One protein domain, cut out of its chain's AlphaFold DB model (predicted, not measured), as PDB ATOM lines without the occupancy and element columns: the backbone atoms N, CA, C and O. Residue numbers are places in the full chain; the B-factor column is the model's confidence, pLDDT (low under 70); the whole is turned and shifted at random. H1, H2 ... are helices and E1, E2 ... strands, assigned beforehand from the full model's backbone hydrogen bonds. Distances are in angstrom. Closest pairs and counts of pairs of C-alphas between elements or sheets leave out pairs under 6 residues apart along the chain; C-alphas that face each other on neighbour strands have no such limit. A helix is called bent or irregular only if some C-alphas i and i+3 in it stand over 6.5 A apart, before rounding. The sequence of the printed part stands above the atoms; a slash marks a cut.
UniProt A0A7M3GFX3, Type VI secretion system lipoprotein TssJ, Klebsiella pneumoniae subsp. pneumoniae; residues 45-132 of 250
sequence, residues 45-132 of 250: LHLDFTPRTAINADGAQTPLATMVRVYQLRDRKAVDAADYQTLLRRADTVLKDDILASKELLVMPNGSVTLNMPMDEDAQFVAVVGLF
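AT A GLANCE: This is residues 45 to 132 of the 250 residues of the protein "Type VI secretion system lipoprotein TssJ" of Klebsiella pneumoniae subsp. pneumoniae (UniProt A0A7M3GFX3). A twisted sheet of three strands, E3, E2 and E5, is the middle layer, with the small sheet of E1 and E4 over one face and helix H2 over the other. The two sheets make a small sandwich, and the loop of residues 50 to 65 lies at one end. The printed part has 88 residues, with E1, E2, H1, H2, E3, E4 and E5 along it; both sheets are antiparallel and the class is mixed. It is compact, with a radius of gyration of the C-alphas of 13.9 A, and flat, spanning 41 by 27 by 15 A.

HOW THE PARTS SIT: E1, residues 45 to 49, is the antiparallel neighbour of E4, residues 113 to 118; N 47 and O 115 are 2.9 A apart, within hydrogen-bond range. E2, residues 66 to 73, is the inner strand, antiparallel to the edge strands E3, residues 99 to 107, and E5, residues 125 to 131; N 70 and O 103, and N 71 and O 127, are each 2.8 A apart, within range. In this sandwich, two sheets face to face, the facing parts are 9.9 A centre to centre. H1, residues 77 to 81, only grazes the larger sheet. H2, residues 84 to 94, makes two layers with it, at a height over the sheet of 8.7 A; its closest C-alpha pair with E5 is Leu 88 and Leu 131, 6.5 A. H2 is irregular, C-alphas 89 and 92 being 8.5 A apart, and 4 of its 7 O i to N i+4 pairs are within range; in H1 every such pair is.

IN THESE COORDINATES: E1 begins at C-alpha 45 (39.092, -10.382, 25.296). E2 and E3 are each 22.0 A long, E5 19.3 A. E5 ends at C-alpha 131 (38.836, 8.216, 16.947).

THE WHOLE: The C-alphas farthest apart, of Ala 60 and Glu 121, are 44.8 A apart. The printed part has no cut; the link E1 to E2 is long. Residues 58 to 61 have pLDDT under 70.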
ATOM      1  N   LEU A  45      38.211 -11.339  25.929       82.12
ATOM      2  CA  LEU A  45      39.092 -10.382  25.296       82.12
ATOM      3  C   LEU A  45      39.540  -9.381  26.364       82.12
ATOM      4  O   LEU A  45      38.722  -8.628  26.897       82.12
ATOM      5  N   HIS A  46      40.834  -9.411  26.668       86.75
ATOM      6  CA  HIS A  46      41.503  -8.482  27.572       86.75
ATOM      7  C   HIS A  46      42.321  -7.501  26.734       86.75
ATOM      8  O   HIS A  46      43.254  -7.912  26.043       86.75
ATOM      9  N   LEU A  47      41.952  -6.223  26.761       85.19
ATOM     10  CA  LEU A  47      42.652  -5.161  26.045       85.19
ATOM     11  C   LEU A  47      43.048  -4.059  27.019       85.19
ATOM     12  O   LEU A  47      42.185  -3.426  27.623       85.19
ATOM     13  N   ASP A  48      44.347  -3.802  27.116       87.44
ATOM     14  CA  ASP A  48      44.895  -2.714  27.917       87.44
ATOM     15  C   ASP A  48      45.298  -1.546  27.018       87.44
ATOM     16  O   ASP A  48      46.122  -1.677  26.109       87.44
ATOM     17  N   PHE A  49      44.716  -0.382  27.283       84.12
ATOM     18  CA  PHE A  49      45.009   0.860  26.587       84.12
ATOM     19  C   PHE A  49      45.904   1.730  27.461       84.12
ATOM     20  O   PHE A  49      45.450   2.282  28.462       84.12
ATOM     21  N   THR A  50      47.162   1.886  27.048       85.56
ATOM     22  CA  THR A  50      48.147   2.744  27.723       85.56
ATOM     23  C   THR A  50      48.525   3.912  26.806       85.56
ATOM     24  O   THR A  50      49.428   3.790  25.973       85.56
ATOM     25  N   PRO A  51      47.802   5.041  26.883       81.50
ATOM     26  CA  PRO A  51      48.035   6.207  26.046       81.50
ATOM     27  C   PRO A  51      49.304   6.957  26.460       81.50
ATOM     28  O   PRO A  51      49.697   6.984  27.626       81.50
ATOM     29  N   ARG A  52      49.929   7.634  25.492       77.31
ATOM     30  CA  ARG A  52      51.022   8.577  25.767       77.31
ATOM     31  C   ARG A  52      50.487   9.869  26.383       77.31
ATOM     32  O   ARG A  52      49.317  10.213  26.224       77.31
ATOM     33  N   THR A  53      51.381  10.613  27.027       70.12
ATOM     34  CA  THR A  53      51.059  11.851  27.749       70.12
ATOM     35  C   THR A  53      50.418  12.934  26.883       70.12
ATOM     36  O   THR A  53      49.597  13.703  27.371       70.12
ATOM     37  N   ALA A  54      50.724  12.945  25.585       74.25
ATOM     38  CA  ALA A  54      50.163  13.857  24.593       74.25
ATOM     39  C   ALA A  54      49.234  13.147  23.586       74.25
ATOM     40  O   ALA A  54      49.350  13.345  22.375       74.25
ATOM     41  N   ILE A  55      48.338  12.270  24.055       74.12
ATOM     42  CA  ILE A  55      47.341  11.640  23.178       74.12
ATOM     43  C   ILE A  55      46.279  12.660  22.730       74.12
ATOM     44  O   ILE A  55      45.832  13.492  23.519       74.12
ATOM     45  N   ASN A  56      45.905  12.599  21.444       72.00
ATOM     46  CA  ASN A  56      44.839  13.400  20.828       72.00
ATOM     47  C   ASN A  56      44.911  14.905  21.158       72.00
ATOM     48  O   ASN A  56      43.900  15.537  21.451       72.00
ATOM     49  N   ALA A  57      46.119  15.473  21.144       71.56
ATOM     50  CA  ALA A  57      46.336  16.849  21.562       71.56
ATOM     51  C   ALA A  57      45.702  17.884  20.607       71.56
ATOM     52  O   ALA A  57      45.712  17.744  19.376       71.56
ATOM     53  N   ASP A  58      45.157  18.950  21.185       66.31
ATOM     54  CA  ASP A  58      44.458  20.016  20.474       66.31
ATOM     55  C   ASP A  58      45.409  21.008  19.768       66.31
ATOM     56  O   ASP A  58      46.616  20.781  19.638       66.31
ATOM     57  N   GLY A  59      44.850  22.103  19.237       58.69
ATOM     58  CA  GLY A  59      45.570  23.240  18.635       58.69
ATOM     59  C   GLY A  59      46.761  23.744  19.448       58.69
ATOM     60  O   GLY A  59      47.802  24.065  18.878       58.69
ATOM     61  N   ALA A  60      46.583  23.779  20.765       67.12
ATOM     62  CA  ALA A  60      47.491  24.312  21.764       67.12
ATOM     63  C   ALA A  60      48.325  23.217  22.453       67.12
ATOM     64  O   ALA A  60      48.942  23.480  23.479       67.12
ATOM     65  N   GLN A  61      48.362  22.002  21.887       67.38
ATOM     66  CA  GLN A  61      49.020  20.819  22.455       67.38
ATOM     67  C   GLN A  61      48.418  20.327  23.783       67.38
ATOM     68  O   GLN A  61      49.043  19.529  24.479       67.38
ATOM     69  N   THR A  62      47.186  20.720  24.108       75.81
ATOM     70  CA  THR A  62      46.462  20.204  25.273       75.81
ATOM     71  C   THR A  62      45.977  18.788  24.972       75.81
ATOM     72  O   THR A  62      45.212  18.615  24.019       75.81
ATOM     73  N   PRO A  63      46.392  17.764  25.732       78.44
ATOM     74  CA  PRO A  63      45.946  16.393  25.508       78.44
ATOM     75  C   PRO A  63      44.428  16.265  25.697       78.44
ATOM     76  O   PRO A  63      43.886  16.762  26.684       78.44
ATOM     77  N   LEU A  64      43.742  15.577  24.779       80.69
ATOM     78  CA  LEU A  64      42.299  15.328  24.877       80.69
ATOM     79  C   LEU A  64      42.012  13.843  25.070       80.69
ATOM     80  O   LEU A  64      42.762  12.966  24.640       80.69
ATOM     81  N   ALA A  65      40.858  13.559  25.668       84.00
ATOM     82  CA  ALA A  65      40.328  12.208  25.706       84.00
ATOM     83  C   ALA A  65      40.146  11.665  24.276       84.00
ATOM     84  O   ALA A  65      39.690  12.373  23.376       84.00
ATOM     85  N   THR A  66      40.539  10.414  24.055       84.75
ATOM     86  CA  THR A  66      40.421   9.731  22.760       84.75
ATOM     87  C   THR A  66      39.324   8.691  22.857       84.75
ATOM     88  O   THR A  66      39.368   7.837  23.740       84.75
ATOM     89  N   MET A  67      38.343   8.745  21.959       86.00
ATOM     90  CA  MET A  67      37.335   7.691  21.880       86.00
ATOM     91  C   MET A  67      37.939   6.505  21.134       86.00
ATOM     92  O   MET A  67      38.478   6.671  20.047       86.00
ATOM     93  N   VAL A  68      37.857   5.310  21.699       88.69
ATOM     94  CA  VAL A  68      38.290   4.071  21.058       88.69
ATOM     95  C   VAL A  68      37.080   3.163  20.912       88.69
ATOM     96  O   VAL A  68      36.311   2.975  21.852       88.69
ATOM     97  N   ARG A  69      36.901   2.600  19.721       88.94
ATOM     98  CA  ARG A  69      35.861   1.621  19.418       88.94
ATOM     99  C   ARG A  69      36.500   0.273  19.147       88.94
ATOM    100  O   ARG A  69      37.404   0.171  18.322       88.94
ATOM    101  N   VAL A  70      36.039  -0.749  19.847       90.25
ATOM    102  CA  VAL A  70      36.482  -2.131  19.683       90.25
ATOM    103  C   VAL A  70      35.344  -2.918  19.056       90.25
ATOM    104  O   VAL A  70      34.254  -2.973  19.619       90.25
ATOM    105  N   TYR A  71      35.608  -3.528  17.909       89.75
ATOM    106  CA  TYR A  71      34.670  -4.356  17.166       89.75
ATOM    107  C   TYR A  71      35.154  -5.803  17.157       89.75
ATOM    108  O   TYR A  71      36.315  -6.067  16.856       89.75
ATOM    109  N   GLN A  72      34.258  -6.736  17.449       91.00
ATOM    110  CA  GLN A  72      34.444  -8.155  17.168       91.00
ATOM    111  C   GLN A  72      33.753  -8.474  15.849       91.00
ATOM    112  O   GLN A  72      32.587  -8.121  15.663       91.00
ATOM    113  N   LEU A  73      34.486  -9.104  14.938       91.50
ATOM    114  CA  LEU A  73      34.106  -9.239  13.540       91.50
ATOM    115  C   LEU A  73      34.159 -10.695  13.082       91.50
ATOM    116  O   LEU A  73      35.043 -11.459  13.490       91.50
ATOM    117  N   ARG A  74      33.243 -11.050  12.178       91.81
ATOM    118  CA  ARG A  74      33.256 -12.320  11.436       91.81
ATOM    119  C   ARG A  74      34.345 -12.345  10.366       91.81
ATOM    120  O   ARG A  74      35.095 -13.312  10.291       91.81
ATOM    121  N   ASP A  75      34.459 -11.276   9.578       89.88
ATOM    122  CA  ASP A  75      35.479 -11.089   8.537       89.88
ATOM    123  C   ASP A  75      36.129  -9.696   8.682       89.88
ATOM    124  O   ASP A  75      35.538  -8.754   9.207       89.88
ATOM    125  N   ARG A  76      37.380  -9.562   8.235       88.00
ATOM    126  CA  ARG A  76      38.147  -8.309   8.260       88.00
ATOM    127  C   ARG A  76      38.015  -7.471   6.986       88.00
ATOM    128  O   ARG A  76      38.370  -6.296   7.003       88.00
ATOM    129  N   LYS A  77      37.516  -8.042   5.879       88.44
ATOM    130  CA  LYS A  77      37.512  -7.382   4.555       88.44
ATOM    131  C   LYS A  77      36.853  -6.002   4.555       88.44
ATOM    132  O   LYS A  77      37.385  -5.092   3.924       88.44
ATOM    133  N   ALA A  78      35.723  -5.840   5.243       86.44
ATOM    134  CA  ALA A  78      35.003  -4.568   5.271       86.44
ATOM    135  C   ALA A  78      35.772  -3.474   6.030       86.44
ATOM    136  O   ALA A  78      35.745  -2.315   5.623       86.44
ATOM    137  N   VAL A  79      36.504  -3.839   7.088       85.25
ATOM    138  CA  VAL A  79      37.373  -2.906   7.821       85.25
ATOM    139  C   VAL A  79      38.593  -2.531   6.993       85.25
ATOM    140  O   VAL A  79      38.907  -1.350   6.891       85.25
ATOM    141  N   ASP A  80      39.248  -3.514   6.373       83.69
ATOM    142  CA  ASP A  80      40.460  -3.296   5.573       83.69
ATOM    143  C   ASP A  80      40.186  -2.440   4.320       83.69
ATOM    144  O   ASP A  80      41.067  -1.718   3.853       83.69
ATOM    145  N   ALA A  81      38.969  -2.512   3.771       85.94
ATOM    146  CA  ALA A  81      38.550  -1.731   2.607       85.94
ATOM    147  C   ALA A  81      38.022  -0.324   2.952       85.94
ATOM    148  O   ALA A  81      37.922   0.520   2.059       85.94
ATOM    149  N   ALA A  82      37.648  -0.062   4.209       81.81
ATOM    150  CA  ALA A  82      37.026   1.196   4.610       81.81
ATOM    151  C   ALA A  82      38.062   2.288   4.911       81.81
ATOM    152  O   ALA A  82      39.070   2.064   5.581       81.81
ATOM    153  N   ASP A  83      37.784   3.514   4.465       83.06
ATOM    154  CA  ASP A  83      38.595   4.669   4.840       83.06
ATOM    155  C   ASP A  83      38.305   5.141   6.281       83.06
ATOM    156  O   ASP A  83      37.267   4.849   6.888       83.06
ATOM    157  N   TYR A  84      39.233   5.918   6.843       78.75
ATOM    158  CA  TYR A  84      39.113   6.423   8.214       78.75
ATOM    159  C   TYR A  84      37.864   7.298   8.424       78.75
ATOM    160  O   TYR A  84      37.252   7.246   9.487       78.75
ATOM    161  N   GLN A  85      37.449   8.092   7.427       79.31
ATOM    162  CA  GLN A  85      36.262   8.955   7.541       79.31
ATOM    163  C   GLN A  85      34.971   8.137   7.637       79.31
ATOM    164  O   GLN A  85      34.058   8.474   8.396       79.31
ATOM    165  N   THR A  86      34.916   7.048   6.884       81.75
ATOM    166  CA  THR A  86      33.817   6.096   6.846       81.75
ATOM    167  C   THR A  86      33.743   5.330   8.157       81.75
ATOM    168  O   THR A  86      32.665   5.260   8.742       81.75
ATOM    169  N   LEU A  87      34.876   4.864   8.691       82.62
ATOM    170  CA  LEU A  87      34.927   4.240  10.016       82.62
ATOM    171  C   LEU A  87      34.572   5.228  11.146       82.62
ATOM    172  O   LEU A  87      33.899   4.866  12.107       82.62
ATOM    173  N   LEU A  88      34.944   6.504  11.019       80.19
ATOM    174  CA  LEU A  88      34.618   7.531  12.011       80.19
ATOM    175  C   LEU A  88      33.116   7.854  12.053       80.19
ATOM    176  O   LEU A  88      32.547   7.998  13.135       80.19
ATOM    177  N   ARG A  89      32.465   7.993  10.890       81.62
ATOM    178  CA  ARG A  89      31.082   8.504  10.799       81.62
ATOM    179  C   ARG A  89      30.015   7.441  10.558       81.62
ATOM    180  O   ARG A  89      28.853   7.691  10.855       81.62
ATOM    181  N   ARG A  90      30.376   6.318   9.937       83.75
ATOM    182  CA  ARG A  90      29.439   5.326   9.380       83.75
ATOM    183  C   ARG A  90      29.874   3.874   9.620       83.75
ATOM    184  O   ARG A  90      29.377   2.988   8.925       83.75
ATOM    185  N   ALA A  91      30.757   3.609  10.588       80.88
ATOM    186  CA  ALA A  91      31.227   2.250  10.887       80.88
ATOM    187  C   ALA A  91      30.076   1.255  11.088       80.88
ATOM    188  O   ALA A  91      30.089   0.197  10.472       80.88
ATOM    189  N   ASP A  92      29.039   1.623  11.845       81.56
ATOM    190  CA  ASP A  92      27.907   0.727  12.130       81.56
ATOM    191  C   ASP A  92      27.085   0.374  10.882       81.56
ATOM    192  O   ASP A  92      26.355  -0.609  10.868       81.56
ATOM    193  N   THR A  93      27.183   1.184   9.824       85.56
ATOM    194  CA  THR A  93      26.527   0.911   8.539       85.56
ATOM    195  C   THR A  93      27.408   0.057   7.637       85.56
ATOM    196  O   THR A  93      26.909  -0.855   6.992       85.56
ATOM    197  N   VAL A  94      28.710   0.350   7.584       88.12
ATOM    198  CA  VAL A  94      29.652  -0.328   6.678       88.12
ATOM    199  C   VAL A  94      30.046  -1.709   7.179       88.12
ATOM    200  O   VAL A  94      30.245  -2.613   6.380       88.12
ATOM    201  N   LEU A  95      30.123  -1.877   8.494       87.94
ATOM    202  CA  LEU A  95      30.533  -3.124   9.131       87.94
ATOM    203  C   LEU A  95      29.336  -3.937   9.648       87.94
ATOM    204  O   LEU A  95      29.529  -4.915  10.360       87.94
ATOM    205  N   LYS A  96      28.099  -3.535   9.325       87.31
ATOM    206  CA  LYS A  96      26.868  -4.089   9.911       87.31
ATOM    207  C   LYS A  96      26.771  -5.612   9.805       87.31
ATOM    208  O   LYS A  96      26.332  -6.254  10.753       87.31
ATOM    209  N   ASP A  97      27.164  -6.161   8.661       88.56
ATOM    210  CA  ASP A  97      27.038  -7.592   8.375       88.56
ATOM    211  C   ASP A  97      28.149  -8.425   9.042       88.56
ATOM    212  O   ASP A  97      27.975  -9.624   9.271       88.56
ATOM    213  N   ASP A  98      29.264  -7.778   9.400       90.00
ATOM    214  CA  ASP A  98      30.442  -8.419   9.988       90.00
ATOM    215  C   ASP A  98      30.539  -8.226  11.510       90.00
ATOM    216  O   ASP A  98      31.175  -9.048  12.171       90.00
ATOM    217  N   ILE A  99      29.931  -7.178  12.083       90.94
ATOM    218  CA  ILE A  99      29.965  -6.901  13.528       90.94
ATOM    219  C   ILE A  99      29.133  -7.930  14.295       90.94
ATOM    220  O   ILE A  99      27.929  -8.069  14.100       90.94
ATOM    221  N   LEU A 100      29.783  -8.567  15.263       91.81
ATOM    222  CA  LEU A 100      29.158  -9.427  16.267       91.81
ATOM    223  C   LEU A 100      28.954  -8.691  17.586       91.81
ATOM    224  O   LEU A 100      27.888  -8.740  18.192       91.81
ATOM    225  N   ALA A 101      29.982  -7.962  18.014       89.81
ATOM    226  CA  ALA A 101      29.951  -7.157  19.222       89.81
ATOM    227  C   ALA A 101      30.732  -5.860  19.008       89.81
ATOM    228  O   ALA A 101      31.739  -5.833  18.303       89.81
ATOM    229  N   SER A 102      30.281  -4.784  19.645       89.56
ATOM    230  CA  SER A 102      30.943  -3.481  19.618       89.56
ATOM    231  C   SER A 102      31.010  -2.904  21.025       89.56
ATOM    232  O   SER A 102      30.066  -3.036  21.811       89.56
ATOM    233  N   LYS A 103      32.130  -2.262  21.359       89.00
ATOM    234  CA  LYS A 103      32.306  -1.543  22.617       89.00
ATOM    235  C   LYS A 103      33.045  -0.235  22.391       89.00
ATOM    236  O   LYS A 103      34.140  -0.214  21.840       89.00
ATOM    237  N   GLU A 104      32.466   0.846  22.890       88.88
ATOM    238  CA  GLU A 104      33.109   2.156  22.922       88.88
ATOM    239  C   GLU A 104      33.718   2.408  24.303       88.88
ATOM    240  O   GLU A 104      33.128   2.058  25.331       88.88
ATOM    241  N   LEU A 105      34.905   3.008  24.328       88.75
ATOM    242  CA  LEU A 105      35.611   3.375  25.548       88.75
ATOM    243  C   LEU A 105      36.351   4.703  25.372       88.75
ATOM    244  O   LEU A 105      36.911   4.995  24.317       88.75
ATOM    245  N   LEU A 106      36.364   5.506  26.432       87.88
ATOM    246  CA  LEU A 106      37.037   6.797  26.449       87.88
ATOM    247  C   LEU A 106      38.401   6.649  27.131       87.88
ATOM    248  O   LEU A 106      38.475   6.314  28.310       87.88
ATOM    249  N   VAL A 107      39.474   6.901  26.387       87.94
ATOM    250  CA  VAL A 107      40.857   6.812  26.868       87.94
ATOM    251  C   VAL A 107      41.354   8.204  27.242       87.94
ATOM    252  O   VAL A 107      41.476   9.079  26.383       87.94
ATOM    253  N   MET A 108      41.647   8.410  28.525       84.19
ATOM    254  CA  MET A 108      42.148   9.687  29.037       84.19
ATOM    255  C   MET A 108      43.662   9.822  28.834       84.19
ATOM    256  O   MET A 108      44.384   8.841  29.001       84.19
ATOM    257  N   PRO A 109      44.186  11.026  28.550       81.00
ATOM    258  CA  PRO A 109      45.622  11.276  28.601       81.00
ATOM    259  C   PRO A 109      46.190  10.916  29.976       81.00
ATOM    260  O   PRO A 109      45.567  11.212  30.992       81.00
ATOM    261  N   ASN A 110      47.375  10.297  30.016       77.25
ATOM    262  CA  ASN A 110      48.039   9.846  31.253       77.25
ATOM    263  C   ASN A 110      47.280   8.794  32.086       77.25
ATOM    264  O   ASN A 110      47.718   8.485  33.192       77.25
ATOM    265  N   GLY A 111      46.173   8.235  31.591       80.56
ATOM    266  CA  GLY A 111      45.417   7.188  32.278       80.56
ATOM    267  C   GLY A 111      45.408   5.894  31.478       80.56
ATOM    268  O   GLY A 111      45.212   5.930  30.270       80.56
ATOM    269  N   SER A 112      45.595   4.748  32.133       81.62
ATOM    270  CA  SER A 112      45.353   3.449  31.503       81.62
ATOM    271  C   SER A 112      43.880   3.060  31.615       81.62
ATOM    272  O   SER A 112      43.216   3.350  32.612       81.62
ATOM    273  N   VAL A 113      43.359   2.399  30.585       87.94
ATOM    274  CA  VAL A 113      42.003   1.839  30.592       87.94
ATOM    275  C   VAL A 113      42.086   0.384  30.165       87.94
ATOM    276  O   VAL A 113      42.613   0.085  29.099       87.94
ATOM    277  N   THR A 114      41.536  -0.512  30.975       87.44
ATOM    278  CA  THR A 114      41.409  -1.931  30.633       87.44
ATOM    279  C   THR A 114      39.984  -2.210  30.179       87.44
ATOM    280  O   THR A 114      39.023  -1.908  30.889       87.44
ATOM    281  N   LEU A 115      39.839  -2.815  29.004       86.81
ATOM    282  CA  LEU A 115      38.584  -3.365  28.520       86.81
ATOM    283  C   LEU A 115      38.612  -4.885  28.653       86.81
ATOM    284  O   LEU A 115      39.415  -5.563  28.017       86.81
ATOM    285  N   ASN A 116      37.661  -5.402  29.425       88.19
ATOM    286  CA  ASN A 116      37.375  -6.824  29.518       88.19
ATOM    287  C   ASN A 116      35.986  -7.073  28.939       88.19
ATOM    288  O   ASN A 116      35.000  -6.536  29.448       88.19
ATOM    289  N   MET A 117      35.897  -7.878  27.883       85.88
ATOM    290  CA  MET A 117      34.613  -8.269  27.300       85.88
ATOM    291  C   MET A 117      34.615  -9.746  26.891       85.88
ATOM    292  O   MET A 117      35.668 -10.269  26.519       85.88
ATOM    293  N   PRO A 118      33.467 -10.441  26.965       88.94
ATOM    294  CA  PRO A 118      33.363 -11.789  26.424       88.94
ATOM    295  C   PRO A 118      33.597 -11.757  24.909       88.94
ATOM    296  O   PRO A 118      33.182 -10.813  24.231       88.94
ATOM    297  N   MET A 119      34.300 -12.763  24.395       86.19
ATOM    298  CA  MET A 119      34.469 -12.951  22.956       86.19
ATOM    299  C   MET A 119      33.281 -13.754  22.426       86.19
ATOM    300  O   MET A 119      32.945 -14.794  22.996       86.19
ATOM    301  N   ASP A 120      32.650 -13.268  21.363       88.50
ATOM    302  CA  ASP A 120      31.606 -13.994  20.650       88.50
ATOM    303  C   ASP A 120      32.192 -15.262  20.006       88.50
ATOM    304  O   ASP A 120      33.353 -15.287  19.587       88.50
ATOM    305  N   GLU A 121      31.412 -16.341  19.950       83.00
ATOM    306  CA  GLU A 121      31.899 -17.618  19.427       83.00
ATOM    307  C   GLU A 121      32.175 -17.591  17.920       83.00
ATOM    308  O   GLU A 121      33.030 -18.350  17.452       83.00
ATOM    309  N   ASP A 122      31.483 -16.717  17.186       86.06
ATOM    310  CA  ASP A 122      31.644 -16.527  15.746       86.06
ATOM    311  C   ASP A 122      32.733 -15.493  15.409       86.06
ATOM    312  O   ASP A 122      33.054 -15.291  14.233       86.06
ATOM    313  N   ALA A 123      33.299 -14.813  16.414       87.25
ATOM    314  CA  ALA A 123      34.263 -13.747  16.192       87.25
ATOM    315  C   ALA A 123      35.638 -14.311  15.829       87.25
ATOM    316  O   ALA A 123      36.311 -14.963  16.630       87.25
ATOM    317  N   GLN A 124      36.077 -14.012  14.607       86.25
ATOM    318  CA  GLN A 124      37.392 -14.408  14.100       86.25
ATOM    319  C   GLN A 124      38.415 -13.276  14.209       86.25
ATOM    320  O   GLN A 124      39.612 -13.536  14.331       86.25
ATOM    321  N   PHE A 125      37.952 -12.024  14.192       86.62
ATOM    322  CA  PHE A 125      38.806 -10.841  14.210       86.62
ATOM    323  C   PHE A 125      38.347  -9.832  15.262       86.62
ATOM    324  O   PHE A 125      37.163  -9.721  15.574       86.62
ATOM    325  N   VAL A 126      39.301  -9.067  15.792       87.50
ATOM    326  CA  VAL A 126      39.046  -7.923  16.673       87.50
ATOM    327  C   VAL A 126      39.681  -6.695  16.038       87.50
ATOM    328  O   VAL A 126      40.896  -6.654  15.858       87.50
ATOM    329  N   ALA A 127      38.870  -5.694  15.705       86.12
ATOM    330  CA  ALA A 127      39.338  -4.410  15.202       86.12
ATOM    331  C   ALA A 127      39.255  -3.353  16.305       86.12
ATOM    332  O   ALA A 127      38.229  -3.196  16.962       86.12
ATOM    333  N   VAL A 128      40.338  -2.603  16.492       87.56
ATOM    334  CA  VAL A 128      40.425  -1.509  17.462       87.56
ATOM    335  C   VAL A 128      40.625  -0.211  16.691       87.56
ATOM    336  O   VAL A 128      41.642  -0.028  16.026       87.56
ATOM    337  N   VAL A 129      39.657   0.695  16.778       86.06
ATOM    338  CA  VAL A 129      39.620   1.948  16.023       86.06
ATOM    339  C   VAL A 129      39.701   3.125  16.991       86.06
ATOM    340  O   VAL A 129      38.779   3.368  17.767       86.06
ATOM    341  N   GLY A 130      40.807   3.868  16.953       85.00
ATOM    342  CA  GLY A 130      40.966   5.116  17.701       85.00
ATOM    343  C   GLY A 130      40.411   6.305  16.919       85.00
ATOM    344  O   GLY A 130      40.853   6.572  15.805       85.00
ATOM    345  N   LEU A 131      39.459   7.024  17.508       79.81
ATOM    346  CA  LEU A 131      38.836   8.216  16.947       79.81
ATOM    347  C   LEU A 131      39.506   9.455  17.541       79.81
ATOM    348  O   LEU A 131      39.303   9.817  18.703       79.81
ATOM    349  N   PHE A 132      40.319  10.112  16.723       76.31
ATOM    350  CA  PHE A 132      41.025  11.329  17.099       76.31
ATOM    351  C   PHE A 132      40.179  12.565  16.772       76.31
ATOM    352  O   PHE A 132      39.597  12.670  15.692       76.31
TER     353      PHE A 132